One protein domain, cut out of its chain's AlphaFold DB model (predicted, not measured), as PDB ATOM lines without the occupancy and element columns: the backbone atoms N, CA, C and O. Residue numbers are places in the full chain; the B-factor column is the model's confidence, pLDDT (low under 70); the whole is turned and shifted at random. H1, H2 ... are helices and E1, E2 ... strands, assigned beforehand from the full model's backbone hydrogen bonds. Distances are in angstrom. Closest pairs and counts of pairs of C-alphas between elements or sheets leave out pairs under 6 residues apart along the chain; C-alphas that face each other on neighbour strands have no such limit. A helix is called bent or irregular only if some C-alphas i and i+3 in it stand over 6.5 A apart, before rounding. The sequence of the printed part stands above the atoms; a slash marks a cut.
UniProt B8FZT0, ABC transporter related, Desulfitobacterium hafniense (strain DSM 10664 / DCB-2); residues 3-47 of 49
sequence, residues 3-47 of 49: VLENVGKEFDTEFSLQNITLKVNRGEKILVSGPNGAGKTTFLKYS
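AT A GLANCE: This is residues 3 to 47 of the 49 residues of the protein "ABC transporter related" of Desulfitobacterium hafniense (strain DSM 10664 / DCB-2) (UniProt B8FZT0). A long, bent hairpin of two strands, E1 and E2, runs along one side of the model; from the end of E2 the chain folds back in a wide loop, residues 25 to 39, to a short helix, H1, which sits loosely between the hairpin and the returning loop, set off to one side. The turn of the hairpin round Glu 14 and the bend of the loop round Gly 27 mark the two ends of the longest axis, and H1 is near E1 while just 1 pair of C-alphas of H1 and E2 lies within 8 A. The printed part has 45 residues, with two named strands and one named helix in the order E1, E2, H1; the sheet has the order E1 - E2, antiparallel, and the class is mixed, helices and strands. The whole is only just loose, close to compact, with a radius of gyration of the C-alphas of 11.3 A, and it is elongated, its C-alphas spanning 35 by 22 by 14 A along their three main axes.

HOW THE PARTS SIT: The sheet has two strands, E1, residues 3 to 10, and E2, residues 16 to 24, and they form a hairpin. They are antiparallel neighbours, with an angle of 165 degrees between their N-to-C directions. Among the C-alphas that face each other are those of Val 3 and Lys 23, 4.6 A apart, and, at the other end of the pairing, those of Glu 10 and Ser 16, 4.5 A apart. Across the pair, N 4 and O 22 are within hydrogen-bond range at 2.8 A, and so are N 9 and O 17 at 2.8 A. E1 bends by 68 degrees at residue 6, and E2 bends by 67 degrees at residue 19. The C-alphas of these two residues face each other at 4.5 A. H1, residues 40 to 46, and E2 have 1 pair of C-alphas within 8 A, those of Leu 17 and Phe 43, at 7.4 A. The centres of E2 and H1 are 10.4 A apart. H1 and E1 are near each other, with no pair of C-alphas within 8 A but 7 pairs within 10 A. In H1 every O i to N i+4 pair is within hydrogen-bond range.

IN THESE COORDINATES: E2, the longest strand by residues, has 9 residues, from Ser 16 to Val 24, and measures 22.3 A from first to last C-alpha. Its C-alpha 24 is at (116.816, 57.183, 92.786). E1 has 8 residues, from Val 3 to Glu 10, and measures 19.8 A; it begins with C-alpha 3 at (111.080, 58.433, 95.566). H1 has 7 residues, from Lys 40 to Tyr 46, and measures 10.3 A; it ends with C-alpha 46 at (116.460, 64.431, 105.814). H1 is not bent.

THE WHOLE: The two C-alphas farthest apart are those of Glu 14 and Gly 27, at 35.2 A, while the first and last printed C-alphas, of Val 3 and Ser 47, are 9.6 A apart. The link from E1 to E2, with 5 residues between them, is tight. The link from E2 to H1 is long: its 15 residues, 25 to 39, hold no named element, and their C-alphas lie 7 to 19 A from the mean of the C-alphas. The printed part, residues 3 to 47 of a full chain of 49 residues, has no cut. The mean pLDDT of the printed part is 89.1, and no printed residue is under 70.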
ATOM      1  N   VAL A   3     111.830  57.360  96.217       91.50
ATOM      2  CA  VAL A   3     111.080  58.433  95.566       91.50
ATOM      3  C   VAL A   3     110.720  59.475  96.614       91.50
ATOM      4  O   VAL A   3     110.190  59.145  97.672       91.50
ATOM      5  N   LEU A   4     111.031  60.724  96.300       90.62
ATOM      6  CA  LEU A   4     110.591  61.915  97.000       90.62
ATOM      7  C   LEU A   4     109.711  62.702  96.042       90.62
ATOM      8  O   LEU A   4     110.141  62.984  94.925       90.62
ATOM      9  N   GLU A   5     108.513  63.068  96.481       92.50
ATOM     10  CA  GLU A   5     107.586  63.885  95.701       92.50
ATOM     11  C   GLU A   5     107.179  65.095  96.529       92.50
ATOM     12  O   GLU A   5     106.666  64.949  97.637       92.50
ATOM     13  N   ASN A   6     107.439  66.285  95.983       91.69
ATOM     14  CA  ASN A   6     107.075  67.566  96.579       91.69
ATOM     15  C   ASN A   6     107.433  67.702  98.076       91.69
ATOM     16  O   ASN A   6     106.642  68.178  98.890       91.69
ATOM     17  N   VAL A   7     108.632  67.253  98.454       88.12
ATOM     18  CA  VAL A   7     109.078  67.285  99.847       88.12
ATOM     19  C   VAL A   7     109.542  68.689 100.213       88.12
ATOM     20  O   VAL A   7     110.375  69.288  99.527       88.12
ATOM     21  N   GLY A   8     109.030  69.184 101.337       88.50
ATOM     22  CA  GLY A   8     109.464  70.421 101.969       88.50
ATOM     23  C   GLY A   8     109.806  70.209 103.440       88.50
ATOM     24  O   GLY A   8     109.255  69.332 104.107       88.50
ATOM     25  N   LYS A   9     110.735  71.015 103.950       86.56
ATOM     26  CA  LYS A   9     111.052  71.090 105.373       86.56
ATOM     27  C   LYS A   9     111.403  72.521 105.739       86.56
ATOM     28  O   LYS A   9     112.373  73.082 105.230       86.56
ATOM     29  N   GLU A  10     110.616  73.069 106.650       87.31
ATOM     30  CA  GLU A  10     110.908  74.327 107.320       87.31
ATOM     31  C   GLU A  10     111.816  74.069 108.522       87.31
ATOM     32  O   GLU A  10     111.729  73.028 109.189       87.31
ATOM     33  N   PHE A  11     112.716  75.016 108.750       83.31
ATOM     34  CA  PHE A  11     113.619  75.046 109.888       83.31
ATOM     35  C   PHE A  11     113.288  76.279 110.723       83.31
ATOM     36  O   PHE A  11     112.682  77.217 110.222       83.31
ATOM     37  N   ASP A  12     113.732  76.306 111.977       82.62
ATOM     38  CA  ASP A  12     113.512  77.453 112.875       82.62
ATOM     39  C   ASP A  12     114.274  78.725 112.434       82.62
ATOM     40  O   ASP A  12     114.228  79.760 113.095       82.62
ATOM     41  N   THR A  13     115.014  78.650 111.325       78.75
ATOM     42  CA  THR A  13     115.716  79.762 110.680       78.75
ATOM     43  C   THR A  13     114.954  80.213 109.430       78.75
ATOM     44  O   THR A  13     114.054  79.527 108.963       78.75
ATOM     45  N   GLU A  14     115.350  81.323 108.798       79.50
ATOM     46  CA  GLU A  14     114.757  81.770 107.516       79.50
ATOM     47  C   GLU A  14     114.994  80.801 106.333       79.50
ATOM     48  O   GLU A  14     114.623  81.076 105.192       79.50
ATOM     49  N   PHE A  15     115.635  79.657 106.574       82.88
ATOM     50  CA  PHE A  15     115.923  78.656 105.564       82.88
ATOM     51  C   PHE A  15     114.823  77.588 105.513       82.88
ATOM     52  O   PHE A  15     114.436  77.018 106.530       82.88
ATOM     53  N   SER A  16     114.388  77.227 104.306       86.50
ATOM     54  CA  SER A  16     113.515  76.073 104.078       86.50
ATOM     55  C   SER A  16     113.938  75.302 102.830       86.50
ATOM     56  O   SER A  16     114.420  75.869 101.850       86.50
ATOM     57  N   LEU A  17     113.768  73.981 102.875       89.38
ATOM     58  CA  LEU A  17     113.751  73.148 101.677       89.38
ATOM     59  C   LEU A  17     112.317  73.123 101.162       89.38
ATOM     60  O   LEU A  17     111.398  72.880 101.941       89.38
ATOM     61  N   GLN A  18     112.121  73.345  99.869       90.25
ATOM     62  CA  GLN A  18     110.792  73.362  99.264       90.25
ATOM     63  C   GLN A  18     110.805  72.606  97.941       90.25
ATOM     64  O   GLN A  18     111.801  72.633  97.215       90.25
ATOM     65  N   ASN A  19     109.678  71.968  97.625       90.69
ATOM     66  CA  ASN A  19     109.383  71.377  96.322       90.69
ATOM     67  C   ASN A  19     110.442  70.382  95.814       90.69
ATOM     68  O   ASN A  19     110.705  70.300  94.612       90.69
ATOM     69  N   ILE A  20     111.058  69.608  96.711       90.25
ATOM     70  CA  ILE A  20     112.063  68.630  96.303       90.25
ATOM     71  C   ILE A  20     111.379  67.380  95.760       90.25
ATOM     72  O   ILE A  20     110.664  66.680  96.476       90.25
ATOM     73  N   THR A  21     111.654  67.082  94.492       91.31
ATOM     74  CA  THR A  21     111.236  65.846  93.828       91.31
ATOM     75  C   THR A  21     112.471  65.114  93.322       91.31
ATOM     76  O   THR A  21     113.266  65.677  92.571       91.31
ATOM     77  N   LEU A  22     112.656  63.871  93.761       91.94
ATOM     78  CA  LEU A  22     113.821  63.058  93.426       91.94
ATOM     79  C   LEU A  22     113.422  61.591  93.285       91.94
ATOM     80  O   LEU A  22     112.729  61.046  94.136       91.94
ATOM     81  N   LYS A  23     113.939  60.923  92.256       92.94
ATOM     82  CA  LYS A  23     113.827  59.475  92.087       92.94
ATOM     83  C   LYS A  23     115.220  58.880  91.946       92.94
ATOM     84  O   LYS A  23     115.989  59.338  91.109       92.94
ATOM     85  N   VAL A  24     115.518  57.870  92.761       91.88
ATOM     86  CA  VAL A  24     116.816  57.183  92.786       91.88
ATOM     87  C   VAL A  24     116.611  55.682  92.668       91.88
ATOM     88  O   VAL A  24     115.919  55.048  93.479       91.88
ATOM     89  N   ASN A  25     117.235  55.088  91.662       93.38
ATOM     90  CA  ASN A  25     117.248  53.650  91.455       93.38
ATOM     91  C   ASN A  25     118.480  53.008  92.098       93.38
ATOM     92  O   ASN A  25     119.492  53.644  92.393       93.38
ATOM     93  N   ARG A  26     118.396  51.697  92.338       93.31
ATOM     94  CA  ARG A  26     119.511  50.947  92.920       93.31
ATOM     95  C   ARG A  26     120.697  50.962  91.950       93.31
ATOM     96  O   ARG A  26     120.540  50.583  90.796       93.31
ATOM     97  N   GLY A  27     121.871  51.341  92.450       94.38
ATOM     98  CA  GLY A  27     123.106  51.416  91.661       94.38
ATOM     99  C   GLY A  27     123.372  52.783  91.026       94.38
ATOM    100  O   GLY A  27     124.477  53.003  90.535       94.38
ATOM    101  N   GLU A  28     122.416  53.716  91.080       93.94
ATOM    102  CA  GLU A  28     122.647  55.098  90.657       93.94
ATOM    103  C   GLU A  28     123.502  55.851  91.683       93.94
ATOM    104  O   GLU A  28     123.392  55.650  92.895       93.94
ATOM    105  N   LYS A  29     124.361  56.740  91.181       90.62
ATOM    106  CA  LYS A  29     125.133  57.686  91.989       90.62
ATOM    107  C   LYS A  29     124.669  59.090  91.646       90.62
ATOM    108  O   LYS A  29     124.649  59.456  90.475       90.62
ATOM    109  N   ILE A  30     124.326  59.868  92.664       90.56
ATOM    110  CA  ILE A  30     123.788  61.218  92.499       90.56
ATOM    111  C   ILE A  30     124.713  62.209  93.192       90.56
ATOM    112  O   ILE A  30     125.135  61.990  94.327       90.56
ATOM    113  N   LEU A  31     125.012  63.308  92.500       92.44
ATOM    114  CA  LEU A  31     125.741  64.445  93.046       92.44
ATOM    115  C   LEU A  31     124.759  65.579  93.345       92.44
ATOM    116  O   LEU A  31     124.107  66.090  92.439       92.44
ATOM    117  N   VAL A  32     124.704  66.010  94.603       91.62
ATOM    118  CA  VAL A  32     123.981  67.222  95.009       91.62
ATOM    119  C   VAL A  32     124.971  68.388  95.022       91.62
ATOM    120  O   VAL A  32     125.878  68.423  95.855       91.62
ATOM    121  N   SER A  33     124.819  69.341  94.101       93.62
ATOM    122  CA  SER A  33     125.715  70.495  93.927       93.62
ATOM    123  C   SER A  33     124.988  71.832  94.127       93.62
ATOM    124  O   SER A  33     123.765  71.886  94.213       93.62
ATOM    125  N   GLY A  34     125.751  72.919  94.293       91.62
ATOM    126  CA  GLY A  34     125.224  74.265  94.555       91.62
ATOM    127  C   GLY A  34     126.074  75.065  95.554       91.62
ATOM    128  O   GLY A  34     126.976  74.495  96.180       91.62
ATOM    129  N   PRO A  35     125.799  76.367  95.747       93.25
ATOM    130  CA  PRO A  35     126.588  77.246  96.614       93.25
ATOM    131  C   PRO A  35     126.495  76.868  98.099       93.25
ATOM    132  O   PRO A  35     125.635  76.084  98.525       93.25
ATOM    133  N   ASN A  36     127.410  77.392  98.915       91.56
ATOM    134  CA  ASN A  36     127.348  77.228 100.370       91.56
ATOM    135  C   ASN A  36     126.049  77.840 100.908       91.56
ATOM    136  O   ASN A  36     125.617  78.885 100.438       91.56
ATOM    137  N   GLY A  37     125.397  77.151 101.845       86.88
ATOM    138  CA  GLY A  37     124.083  77.560 102.354       86.88
ATOM    139  C   GLY A  37     122.881  77.123 101.507       86.88
ATOM    140  O   GLY A  37     121.762  77.215 101.988       86.88
ATOM    141  N   ALA A  38     123.066  76.537 100.315       88.88
ATOM    142  CA  ALA A  38     121.956  76.083  99.457       88.88
ATOM    143  C   ALA A  38     121.168  74.859  99.981       88.88
ATOM    144  O   ALA A  38     120.409  74.250  99.238       88.88
ATOM    145  N   GLY A  39     121.397  74.423 101.224       88.75
ATOM    146  CA  GLY A  39     120.654  73.303 101.806       88.75
ATOM    147  C   GLY A  39     121.131  71.900 101.449       88.75
ATOM    148  O   GLY A  39     120.464  70.947 101.819       88.75
ATOM    149  N   LYS A  40     122.275  71.728 100.778       92.75
ATOM    150  CA  LYS A  40     122.764  70.405 100.326       92.75
ATOM    151  C   LYS A  40     122.922  69.389 101.466       92.75
ATOM    152  O   LYS A  40     122.391  68.287 101.402       92.75
ATOM    153  N   THR A  41     123.628  69.767 102.534       91.06
ATOM    154  CA  THR A  41     123.813  68.908 103.719       91.06
ATOM    155  C   THR A  41     122.493  68.664 104.437       91.06
ATOM    156  O   THR A  41     122.253  67.569 104.932       91.06
ATOM    157  N   THR A  42     121.630  69.677 104.481       90.38
ATOM    158  CA  THR A  42     120.291  69.576 105.055       90.38
ATOM    159  C   THR A  42     119.452  68.562 104.280       90.38
ATOM    160  O   THR A  42     118.912  67.639 104.875       90.38
ATOM    161  N   PHE A  43     119.430  68.651 102.953       90.31
ATOM    162  CA  PHE A  43     118.732  67.715 102.083       90.31
ATOM    163  C   PHE A  43     119.198  66.270 102.307       90.31
ATOM    164  O   PHE A  43     118.367  65.406 102.556       90.31
ATOM    165  N   LEU A  44     120.512  66.022 102.326       89.25
ATOM    166  CA  LEU A  44     121.065  64.676 102.537       89.25
ATOM    167  C   LEU A  44     120.784  64.095 103.934       89.25
ATOM    168  O   LEU A  44     120.751  62.880 104.095       89.25
ATOM    169  N   LYS A  45     120.599  64.939 104.957       86.69
ATOM    170  CA  LYS A  45     120.255  64.485 106.316       86.69
ATOM    171  C   LYS A  45     118.804  64.032 106.441       86.69
ATOM    172  O   LYS A  45     118.521  63.144 107.237       86.69
ATOM    173  N   TYR A  46     117.900  64.680 105.714       80.69
ATOM    174  CA  TYR A  46     116.460  64.431 105.814       80.69
ATOM    175  C   TYR A  46     115.910  63.629 104.630       80.69
ATOM    176  O   TYR A  46     114.724  63.304 104.618       80.69
ATOM    177  N   SER A  47     116.748  63.280 103.650       75.56
ATOM    178  CA  SER A  47     116.386  62.326 102.607       75.56
ATOM    179  C   SER A  47     116.282  60.913 103.196       75.56
ATOM    180  O   SER A  47     117.198  60.499 103.909       75.56
TER     181      SER A  47